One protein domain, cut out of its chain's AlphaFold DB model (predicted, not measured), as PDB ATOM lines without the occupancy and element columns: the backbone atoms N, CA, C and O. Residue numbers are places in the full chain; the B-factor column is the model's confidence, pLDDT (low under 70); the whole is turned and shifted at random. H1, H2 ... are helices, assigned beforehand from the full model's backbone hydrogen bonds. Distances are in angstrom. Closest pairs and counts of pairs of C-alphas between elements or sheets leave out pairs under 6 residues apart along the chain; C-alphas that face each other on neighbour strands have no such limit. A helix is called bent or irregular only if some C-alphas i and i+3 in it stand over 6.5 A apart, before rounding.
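This is residues 232 to 297 of the 517 residues of the protein "Hypothetical protein" of Rotaria magnacalcarata (UniProt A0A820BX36). Three helices fold back and forth in a short up-and-down bundle: H2 lies beside the later part of H1, and the long, kinked H3 turns back along H2 and then passes the last residues of H1. The two ends stick out at opposite ends of the longest axis, residues 232 to 239 of H1 and residues 291 to 297 of H3, and they give the whole much of its length. The printed part has 66 residues with three named helices, in the order H1, H2, H3, and no named strand, and its class is all helix. It is only just loose, close to compact, with a radius of gyration of the C-alphas of 13.2 A and spans of 46 by 22 by 15 A.

H1 is residues 232 to 252, 30.5 A from first to last C-alpha, and begins with C-alpha 232 at (115.629, 116.540, 100.984). After a tight link of three residues comes H2, residues 256 to 266, 15.5 A long, with C-alpha 256 at (102.110, 112.036, 71.948). A tight link of one residue leads to H3, residues 268 to 297, 37.6 A long, which ends with C-alpha 297 at (111.831, 97.444, 58.609). H3 has a kink of 79 degrees near residue 275 and is irregular: C-alphas 273 and 276 are 8.5 A apart, and its line is a rough one.

H1, H2 and H3 form a bundle, helices grouped together, and it is up and down, each running against the one before. H1 and H2 are a helical hairpin; H1 touches H2 with residues 244 to 252 alone, at a shallow tilt of 13 degrees, opposite ways. Their closest C-alphas, those of Ala 248 and Ala 259, are 4.5 A apart. H2 and H3 are a second helical hairpin; they touch and run opposite ways at a shallow tilt of 34 degrees, only just short of steep. Their closest C-alphas, those of Arg 264 and Phe 271, are 5.5 A apart. H1 touches H3 with residues 249 to 252 alone, and H3 touches H1 with residues 282 to 286 alone. The closest C-alphas there, those of Ala 252 and Phe 282, are 5.3 A apart, and the two helices run the same way at a steep tilt of 40 degrees. Every O i to N i+4 pair is within hydrogen-bond range in H1 and H2, and 24 of 26 are in H3.

The two C-alphas farthest apart are those of Ser 232 and Met 297, at 46.6 A. Without the stretches that stand free, the body has 51 residues and spans 30 by 20 by 15 A, with a radius of gyration of 9.9 A. The printed part has no cut, and both links are tight. The mean pLDDT of the printed part is 79.2; 14 residues are under 70, among them residues 283 to 285 and residues 291 to 297.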
ATOM      1  N   SER A 232     116.286 117.836 101.208       86.25
ATOM      2  CA  SER A 232     115.629 116.540 100.984       86.25
ATOM      3  C   SER A 232     114.412 116.665 100.056       86.25
ATOM      4  O   SER A 232     114.297 115.953  99.055       86.25
ATOM      5  N   ASN A 233     113.552 117.658 100.300       80.81
ATOM      6  CA  ASN A 233     112.369 117.908  99.474       80.81
ATOM      7  C   ASN A 233     112.715 118.358  98.046       80.81
ATOM      8  O   ASN A 233     112.032 117.981  97.088       80.81
ATOM      9  N   ALA A 234     113.769 119.161  97.878       75.44
ATOM     10  CA  ALA A 234     114.234 119.590  96.563       75.44
ATOM     11  C   ALA A 234     114.767 118.410  95.735       75.44
ATOM     12  O   ALA A 234     114.413 118.276  94.560       75.44
ATOM     13  N   GLU A 235     115.551 117.525  96.353       83.88
ATOM     14  CA  GLU A 235     116.092 116.341  95.682       83.88
ATOM     15  C   GLU A 235     114.983 115.345  95.324       83.88
ATOM     16  O   GLU A 235     114.913 114.862  94.194       83.88
ATOM     17  N   GLN A 236     114.019 115.120  96.221       85.56
ATOM     18  CA  GLN A 236     112.882 114.247  95.930       85.56
ATOM     19  C   GLN A 236     112.017 114.785  94.776       85.56
ATOM     20  O   GLN A 236     111.561 114.018  93.921       85.56
ATOM     21  N   ARG A 237     111.824 116.110  94.695       80.19
ATOM     22  CA  ARG A 237     111.166 116.749  93.544       80.19
ATOM     23  C   ARG A 237     111.966 116.529  92.266       80.19
ATOM     24  O   ARG A 237     111.374 116.156  91.259       80.19
ATOM     25  N   ARG A 238     113.290 116.706  92.295       78.44
ATOM     26  CA  ARG A 238     114.165 116.477  91.136       78.44
ATOM     27  C   ARG A 238     114.056 115.043  90.612       78.44
ATOM     28  O   ARG A 238     113.852 114.865  89.413       78.44
ATOM     29  N   GLN A 239     114.101 114.048  91.494       84.81
ATOM     30  CA  GLN A 239     113.977 112.637  91.115       84.81
ATOM     31  C   GLN A 239     112.626 112.328  90.455       84.81
ATOM     32  O   GLN A 239     112.574 111.690  89.403       84.81
ATOM     33  N   ARG A 240     111.519 112.864  90.990       84.31
ATOM     34  CA  ARG A 240     110.188 112.706  90.371       84.31
ATOM     35  C   ARG A 240     110.119 113.295  88.960       84.31
ATOM     36  O   ARG A 240     109.476 112.703  88.090       84.31
ATOM     37  N   LYS A 241     110.790 114.426  88.711       82.38
ATOM     38  CA  LYS A 241     110.845 115.045  87.375       82.38
ATOM     39  C   LYS A 241     111.572 114.162  86.366       82.38
ATOM     40  O   LYS A 241     111.081 114.006  85.252       82.38
ATOM     41  N   ILE A 242     112.703 113.575  86.762       80.12
ATOM     42  CA  ILE A 242     113.505 112.695  85.900       80.12
ATOM     43  C   ILE A 242     112.680 111.474  85.486       80.12
ATOM     44  O   ILE A 242     112.468 111.257  84.296       80.12
ATOM     45  N   VAL A 243     112.101 110.759  86.456       89.81
ATOM     46  CA  VAL A 243     111.288 109.556  86.190       89.81
ATOM     47  C   VAL A 243     110.068 109.869  85.316       89.81
ATOM     48  O   VAL A 243     109.710 109.102  84.420       89.81
ATOM     49  N   THR A 244     109.418 111.013  85.546       87.75
ATOM     50  CA  THR A 244     108.280 111.458  84.727       87.75
ATOM     51  C   THR A 244     108.709 111.751  83.290       87.75
ATOM     52  O   THR A 244     108.022 111.348  82.352       87.75
ATOM     53  N   ALA A 245     109.843 112.433  83.108       80.50
ATOM     54  CA  ALA A 245     110.371 112.752  81.788       80.50
ATOM     55  C   ALA A 245     110.733 111.481  81.005       80.50
ATOM     56  O   ALA A 245     110.347 111.362  79.845       80.50
ATOM     57  N   GLU A 246     111.388 110.507  81.642       85.62
ATOM     58  CA  GLU A 246     111.730 109.218  81.024       85.62
ATOM     59  C   GLU A 246     110.488 108.444  80.563       85.62
ATOM     60  O   GLU A 246     110.428 107.972  79.426       85.62
ATOM     61  N   ARG A 247     109.442 108.380  81.396       91.44
ATOM     62  CA  ARG A 247     108.170 107.739  81.016       91.44
ATOM     63  C   ARG A 247     107.458 108.470  79.881       91.44
ATOM     64  O   ARG A 247     106.898 107.827  78.994       91.44
ATOM     65  N   ALA A 248     107.473 109.801  79.889       85.81
ATOM     66  CA  ALA A 248     106.853 110.591  78.832       85.81
ATOM     67  C   ALA A 248     107.589 110.427  77.491       85.81
ATOM     68  O   ALA A 248     106.940 110.371  76.449       85.81
ATOM     69  N   LEU A 249     108.920 110.286  77.513       81.56
ATOM     70  CA  LEU A 249     109.728 109.993  76.324       81.56
ATOM     71  C   LEU A 249     109.338 108.655  75.683       81.56
ATOM     72  O   LEU A 249     109.108 108.618  74.478       81.56
ATOM     73  N   LEU A 250     109.187 107.595  76.484       86.12
ATOM     74  CA  LEU A 250     108.723 106.281  76.014       86.12
ATOM     75  C   LEU A 250     107.309 106.345  75.418       86.12
ATOM     76  O   LEU A 250     107.045 105.790  74.354       86.12
ATOM     77  N   LEU A 251     106.390 107.063  76.072       87.69
ATOM     78  CA  LEU A 251     105.027 107.234  75.562       87.69
ATOM     79  C   LEU A 251     104.992 108.027  74.253       87.69
ATOM     80  O   LEU A 251     104.204 107.696  73.372       87.69
ATOM     81  N   ALA A 252     105.852 109.036  74.090       83.06
ATOM     82  CA  ALA A 252     105.870 109.893  72.905       83.06
ATOM     83  C   ALA A 252     106.199 109.139  71.606       83.06
ATOM     84  O   ALA A 252     105.843 109.609  70.523       83.06
ATOM     85  N   GLU A 253     106.836 107.969  71.698       79.69
ATOM     86  CA  GLU A 253     107.087 107.098  70.547       79.69
ATOM     87  C   GLU A 253     105.797 106.503  69.966       79.69
ATOM     88  O   GLU A 253     105.703 106.309  68.754       79.69
ATOM     89  N   THR A 254     104.788 106.259  70.809       83.69
ATOM     90  CA  THR A 254     103.524 105.609  70.422       83.69
ATOM     91  C   THR A 254     102.352 106.588  70.386       83.69
ATOM     92  O   THR A 254     101.590 106.608  69.419       83.69
ATOM     93  N   ASP A 255     102.226 107.442  71.401       86.69
ATOM     94  CA  ASP A 255     101.102 108.353  71.594       86.69
ATOM     95  C   ASP A 255     101.553 109.650  72.288       86.69
ATOM     96  O   ASP A 255     101.728 109.737  73.507       86.69
ATOM     97  N   ILE A 256     101.708 110.704  71.480       83.75
ATOM     98  CA  ILE A 256     102.110 112.036  71.948       83.75
ATOM     99  C   ILE A 256     101.092 112.607  72.943       83.75
ATOM    100  O   ILE A 256     101.484 113.320  73.865       83.75
ATOM    101  N   THR A 257      99.801 112.306  72.786       85.56
ATOM    102  CA  THR A 257      98.752 112.848  73.658       85.56
ATOM    103  C   THR A 257      98.923 112.303  75.071       85.56
ATOM    104  O   THR A 257      98.994 113.082  76.019       85.56
ATOM    105  N   LYS A 258      99.139 110.988  75.205       89.62
ATOM    106  CA  LYS A 258      99.415 110.346  76.502       89.62
ATOM    107  C   LYS A 258     100.699 110.858  77.151       89.62
ATOM    108  O   LYS A 258     100.723 111.079  78.359       89.62
ATOM    109  N   ALA A 259     101.751 111.094  76.365       87.69
ATOM    110  CA  ALA A 259     102.990 111.688  76.872       87.69
ATOM    111  C   ALA A 259     102.773 113.112  77.416       87.69
ATOM    112  O   ALA A 259     103.280 113.465  78.482       87.69
ATOM    113  N   MET A 260     101.988 113.926  76.705       86.62
ATOM    114  CA  MET A 260     101.638 115.285  77.125       86.62
ATOM    115  C   MET A 260     100.745 115.294  78.368       86.62
ATOM    116  O   MET A 260     100.952 116.120  79.255       86.62
ATOM    117  N   ASP A 261      99.786 114.374  78.456       90.25
ATOM    118  CA  ASP A 261      98.897 114.238  79.608       90.25
ATOM    119  C   ASP A 261      99.661 113.793  80.860       90.25
ATOM    120  O   ASP A 261      99.432 114.346  81.935       90.25
ATOM    121  N   LEU A 262     100.634 112.884  80.719       92.38
ATOM    122  CA  LEU A 262     101.500 112.461  81.820       92.38
ATOM    123  C   LEU A 262     102.284 113.644  82.409       92.38
ATOM    124  O   LEU A 262     102.311 113.823  83.627       92.38
ATOM    125  N   ILE A 263     102.886 114.484  81.558       89.56
ATOM    126  CA  ILE A 263     103.602 115.683  82.022       89.56
ATOM    127  C   ILE A 263     102.630 116.688  82.640       89.56
ATOM    128  O   ILE A 263     102.943 117.265  83.681       89.56
ATOM    129  N   ARG A 264     101.444 116.880  82.049       90.50
ATOM    130  CA  ARG A 264     100.429 117.793  82.591       90.50
ATOM    131  C   ARG A 264      99.982 117.382  83.994       90.50
ATOM    132  O   ARG A 264      99.836 118.251  84.844       90.50
ATOM    133  N   GLN A 265      99.785 116.087  84.238       92.56
ATOM    134  CA  GLN A 265      99.362 115.564  85.543       92.56
ATOM    135  C   GLN A 265     100.484 115.621  86.586       92.56
ATOM    136  O   GLN A 265     100.245 116.000  87.728       92.56
ATOM    137  N   ALA A 266     101.712 115.268  86.204       90.44
ATOM    138  CA  ALA A 266     102.837 115.195  87.136       90.44
ATOM    139  C   ALA A 266     103.480 116.560  87.440       90.44
ATOM    140  O   ALA A 266     104.051 116.749  88.514       90.44
ATOM    141  N   MET A 267     103.426 117.493  86.486       89.94
ATOM    142  CA  MET A 267     104.144 118.771  86.506       89.94
ATOM    143  C   MET A 267     103.305 119.901  85.874       89.94
ATOM    144  O   MET A 267     103.713 120.494  84.874       89.94
ATOM    145  N   PRO A 268     102.115 120.227  86.417       88.81
ATOM    146  CA  PRO A 268     101.167 121.140  85.771       88.81
ATOM    147  C   PRO A 268     101.732 122.551  85.554       88.81
ATOM    148  O   PRO A 268     101.516 123.148  84.500       88.81
ATOM    149  N   MET A 269     102.507 123.070  86.512       84.88
ATOM    150  CA  MET A 269     103.097 124.411  86.414       84.88
ATOM    151  C   MET A 269     104.209 124.479  85.361       84.88
ATOM    152  O   MET A 269     104.214 125.395  84.538       84.88
ATOM    153  N   GLU A 270     105.117 123.495  85.321       82.19
ATOM    154  CA  GLU A 270     106.133 123.439  84.262       82.19
ATOM    155  C   GLU A 270     105.513 123.156  82.890       82.19
ATOM    156  O   GLU A 270     105.944 123.720  81.884       82.19
ATOM    157  N   PHE A 271     104.471 122.326  82.836       83.00
ATOM    158  CA  PHE A 271     103.734 122.058  81.610       83.00
ATOM    159  C   PHE A 271     103.113 123.336  81.042       83.00
ATOM    160  O   PHE A 271     103.262 123.609  79.855       83.00
ATOM    161  N   MET A 272     102.464 124.160  81.867       77.00
ATOM    162  CA  MET A 272     101.897 125.436  81.415       77.00
ATOM    163  C   MET A 272     102.979 126.384  80.879       77.00
ATOM    164  O   MET A 272     102.782 127.016  79.841       77.00
ATOM    165  N   ALA A 273     104.151 126.419  81.521       78.62
ATOM    166  CA  ALA A 273     105.279 127.240  81.084       78.62
ATOM    167  C   ALA A 273     105.949 126.735  79.786       78.62
ATOM    168  O   ALA A 273     106.474 127.540  79.011       78.62
ATOM    169  N   HIS A 274     105.930 125.421  79.525       82.25
ATOM    170  CA  HIS A 274     106.754 124.791  78.481       82.25
ATOM    171  C   HIS A 274     106.009 123.832  77.533       82.25
ATOM    172  O   HIS A 274     106.644 123.127  76.750       82.25
ATOM    173  N   SER A 275     104.675 123.813  77.528       73.69
ATOM    174  CA  SER A 275     103.847 122.877  76.737       73.69
ATOM    175  C   SER A 275     104.217 122.820  75.250       73.69
ATOM    176  O   SER A 275     104.281 121.739  74.665       73.69
ATOM    177  N   SER A 276     104.538 123.960  74.630       67.12
ATOM    178  CA  SER A 276     104.957 123.993  73.221       67.12
ATOM    179  C   SER A 276     106.318 123.338  72.974       67.12
ATOM    180  O   SER A 276     106.546 122.793  71.891       67.12
ATOM    181  N   TRP A 277     107.222 123.395  73.957       76.56
ATOM    182  CA  TRP A 277     108.516 122.719  73.887       76.56
ATOM    183  C   TRP A 277     108.318 121.205  73.965       76.56
ATOM    184  O   TRP A 277     108.749 120.504  73.055       76.56
ATOM    185  N   TYR A 278     107.556 120.718  74.952       74.75
ATOM    186  CA  TYR A 278     107.233 119.291  75.079       74.75
ATOM    187  C   TYR A 278     106.571 118.732  73.815       74.75
ATOM    188  O   TYR A 278     107.020 117.718  73.287       74.75
ATOM    189  N   PHE A 279     105.587 119.438  73.246       71.25
ATOM    190  CA  PHE A 279     104.924 119.005  72.012       71.25
ATOM    191  C   PHE A 279     105.886 118.901  70.818       71.25
ATOM    192  O   PHE A 279     105.793 117.972  70.014       71.25
ATOM    193  N   SER A 280     106.813 119.853  70.681       62.25
ATOM    194  CA  SER A 280     107.786 119.866  69.581       62.25
ATOM    195  C   SER A 280     108.818 118.750  69.738       62.25
ATOM    196  O   SER A 280     109.077 118.015  68.785       62.25
ATOM    197  N   THR A 281     109.344 118.578  70.952       69.81
ATOM    198  CA  THR A 281     110.287 117.512  71.304       69.81
ATOM    199  C   THR A 281     109.659 116.134  71.091       69.81
ATOM    200  O   THR A 281     110.261 115.283  70.440       69.81
ATOM    201  N   PHE A 282     108.417 115.923  71.531       79.19
ATOM    202  CA  PHE A 282     107.714 114.652  71.340       79.19
ATOM    203  C   PHE A 282     107.373 114.356  69.882       79.19
ATOM    204  O   PHE A 282     107.520 113.216  69.452       79.19
ATOM    205  N   ASN A 283     107.012 115.360  69.080       64.44
ATOM    206  CA  ASN A 283     106.852 115.155  67.638       64.44
ATOM    207  C   ASN A 283     108.166 114.770  66.956       64.44
ATOM    208  O   ASN A 283     108.171 113.884  66.104       64.44
ATOM    209  N   TYR A 284     109.273 115.418  67.321       63.88
ATOM    210  CA  TYR A 284     110.586 115.056  66.796       63.88
ATOM    211  C   TYR A 284     110.943 113.612  67.161       63.88
ATOM    212  O   TYR A 284     111.330 112.843  66.286       63.88
ATOM    213  N   ILE A 285     110.738 113.220  68.418       69.88
ATOM    214  CA  ILE A 285     110.993 111.854  68.890       69.88
ATOM    215  C   ILE A 285     110.110 110.846  68.161       69.88
ATOM    216  O   ILE A 285     110.633 109.853  67.662       69.88
ATOM    217  N   ARG A 286     108.809 111.123  67.992       75.56
ATOM    218  CA  ARG A 286     107.915 110.257  67.213       75.56
ATOM    219  C   ARG A 286     108.404 110.092  65.778       75.56
ATOM    220  O   ARG A 286     108.429 108.977  65.275       75.56
ATOM    221  N   LEU A 287     108.827 111.172  65.121       67.88
ATOM    222  CA  LEU A 287     109.355 111.119  63.753       67.88
ATOM    223  C   LEU A 287     110.678 110.346  63.669       67.88
ATOM    224  O   LEU A 287     110.868 109.577  62.731       67.88
ATOM    225  N   GLN A 288     111.580 110.503  64.643       71.44
ATOM    226  CA  GLN A 288     112.817 109.718  64.701       71.44
ATOM    227  C   GLN A 288     112.546 108.242  65.009       71.44
ATOM    228  O   GLN A 288     113.208 107.380  64.440       71.44
ATOM    229  N   SER A 289     111.562 107.933  65.857       70.31
ATOM    230  CA  SER A 289     111.134 106.558  66.137       70.31
ATOM    231  C   SER A 289     110.476 105.929  64.906       70.31
ATOM    232  O   SER A 289     110.866 104.844  64.496       70.31
ATOM    233  N   GLN A 290     109.596 106.651  64.202       70.81
ATOM    234  CA  GLN A 290     109.052 106.224  62.908       70.81
ATOM    235  C   GLN A 290     110.154 105.998  61.874       70.81
ATOM    236  O   GLN A 290     110.119 105.004  61.157       70.81
ATOM    237  N   ARG A 291     111.159 106.878  61.829       69.38
ATOM    238  CA  ARG A 291     112.332 106.709  60.974       69.38
ATOM    239  C   ARG A 291     113.133 105.468  61.352       69.38
ATOM    240  O   ARG A 291     113.462 104.711  60.455       69.38
ATOM    241  N   LYS A 292     113.422 105.231  62.634       68.56
ATOM    242  CA  LYS A 292     114.135 104.030  63.102       68.56
ATOM    243  C   LYS A 292     113.337 102.758  62.854       68.56
ATOM    244  O   LYS A 292     113.913 101.776  62.418       68.56
ATOM    245  N   ASN A 293     112.025 102.773  63.072       65.44
ATOM    246  CA  ASN A 293     111.143 101.649  62.766       65.44
ATOM    247  C   ASN A 293     111.114 101.385  61.267       65.44
ATOM    248  O   ASN A 293     111.229 100.239  60.859       65.44
ATOM    249  N   PHE A 294     111.055 102.433  60.447       61.81
ATOM    250  CA  PHE A 294     111.184 102.310  59.003       61.81
ATOM    251  C   PHE A 294     112.572 101.785  58.613       61.81
ATOM    252  O   PHE A 294     112.658 100.863  57.817       61.81
ATOM    253  N   GLU A 295     113.651 102.289  59.216       61.31
ATOM    254  CA  GLU A 295     115.026 101.835  58.991       61.31
ATOM    255  C   GLU A 295     115.216 100.364  59.414       61.31
ATOM    256  O   GLU A 295     115.835  99.596  58.681       61.31
ATOM    257  N   ASN A 296     114.610  99.940  60.525       61.31
ATOM    258  CA  ASN A 296     114.596  98.562  61.021       61.31
ATOM    259  C   ASN A 296     113.745  97.647  60.132       61.31
ATOM    260  O   ASN A 296     114.160  96.545  59.789       61.31
ATOM    261  N   MET A 297     112.599  98.128  59.649       53.47
ATOM    262  CA  MET A 297     111.831  97.444  58.609       53.47
ATOM    263  C   MET A 297     112.656  97.356  57.314       53.47
ATOM    264  O   MET A 297     112.620  96.347  56.610       53.47
TER     265      MET A 297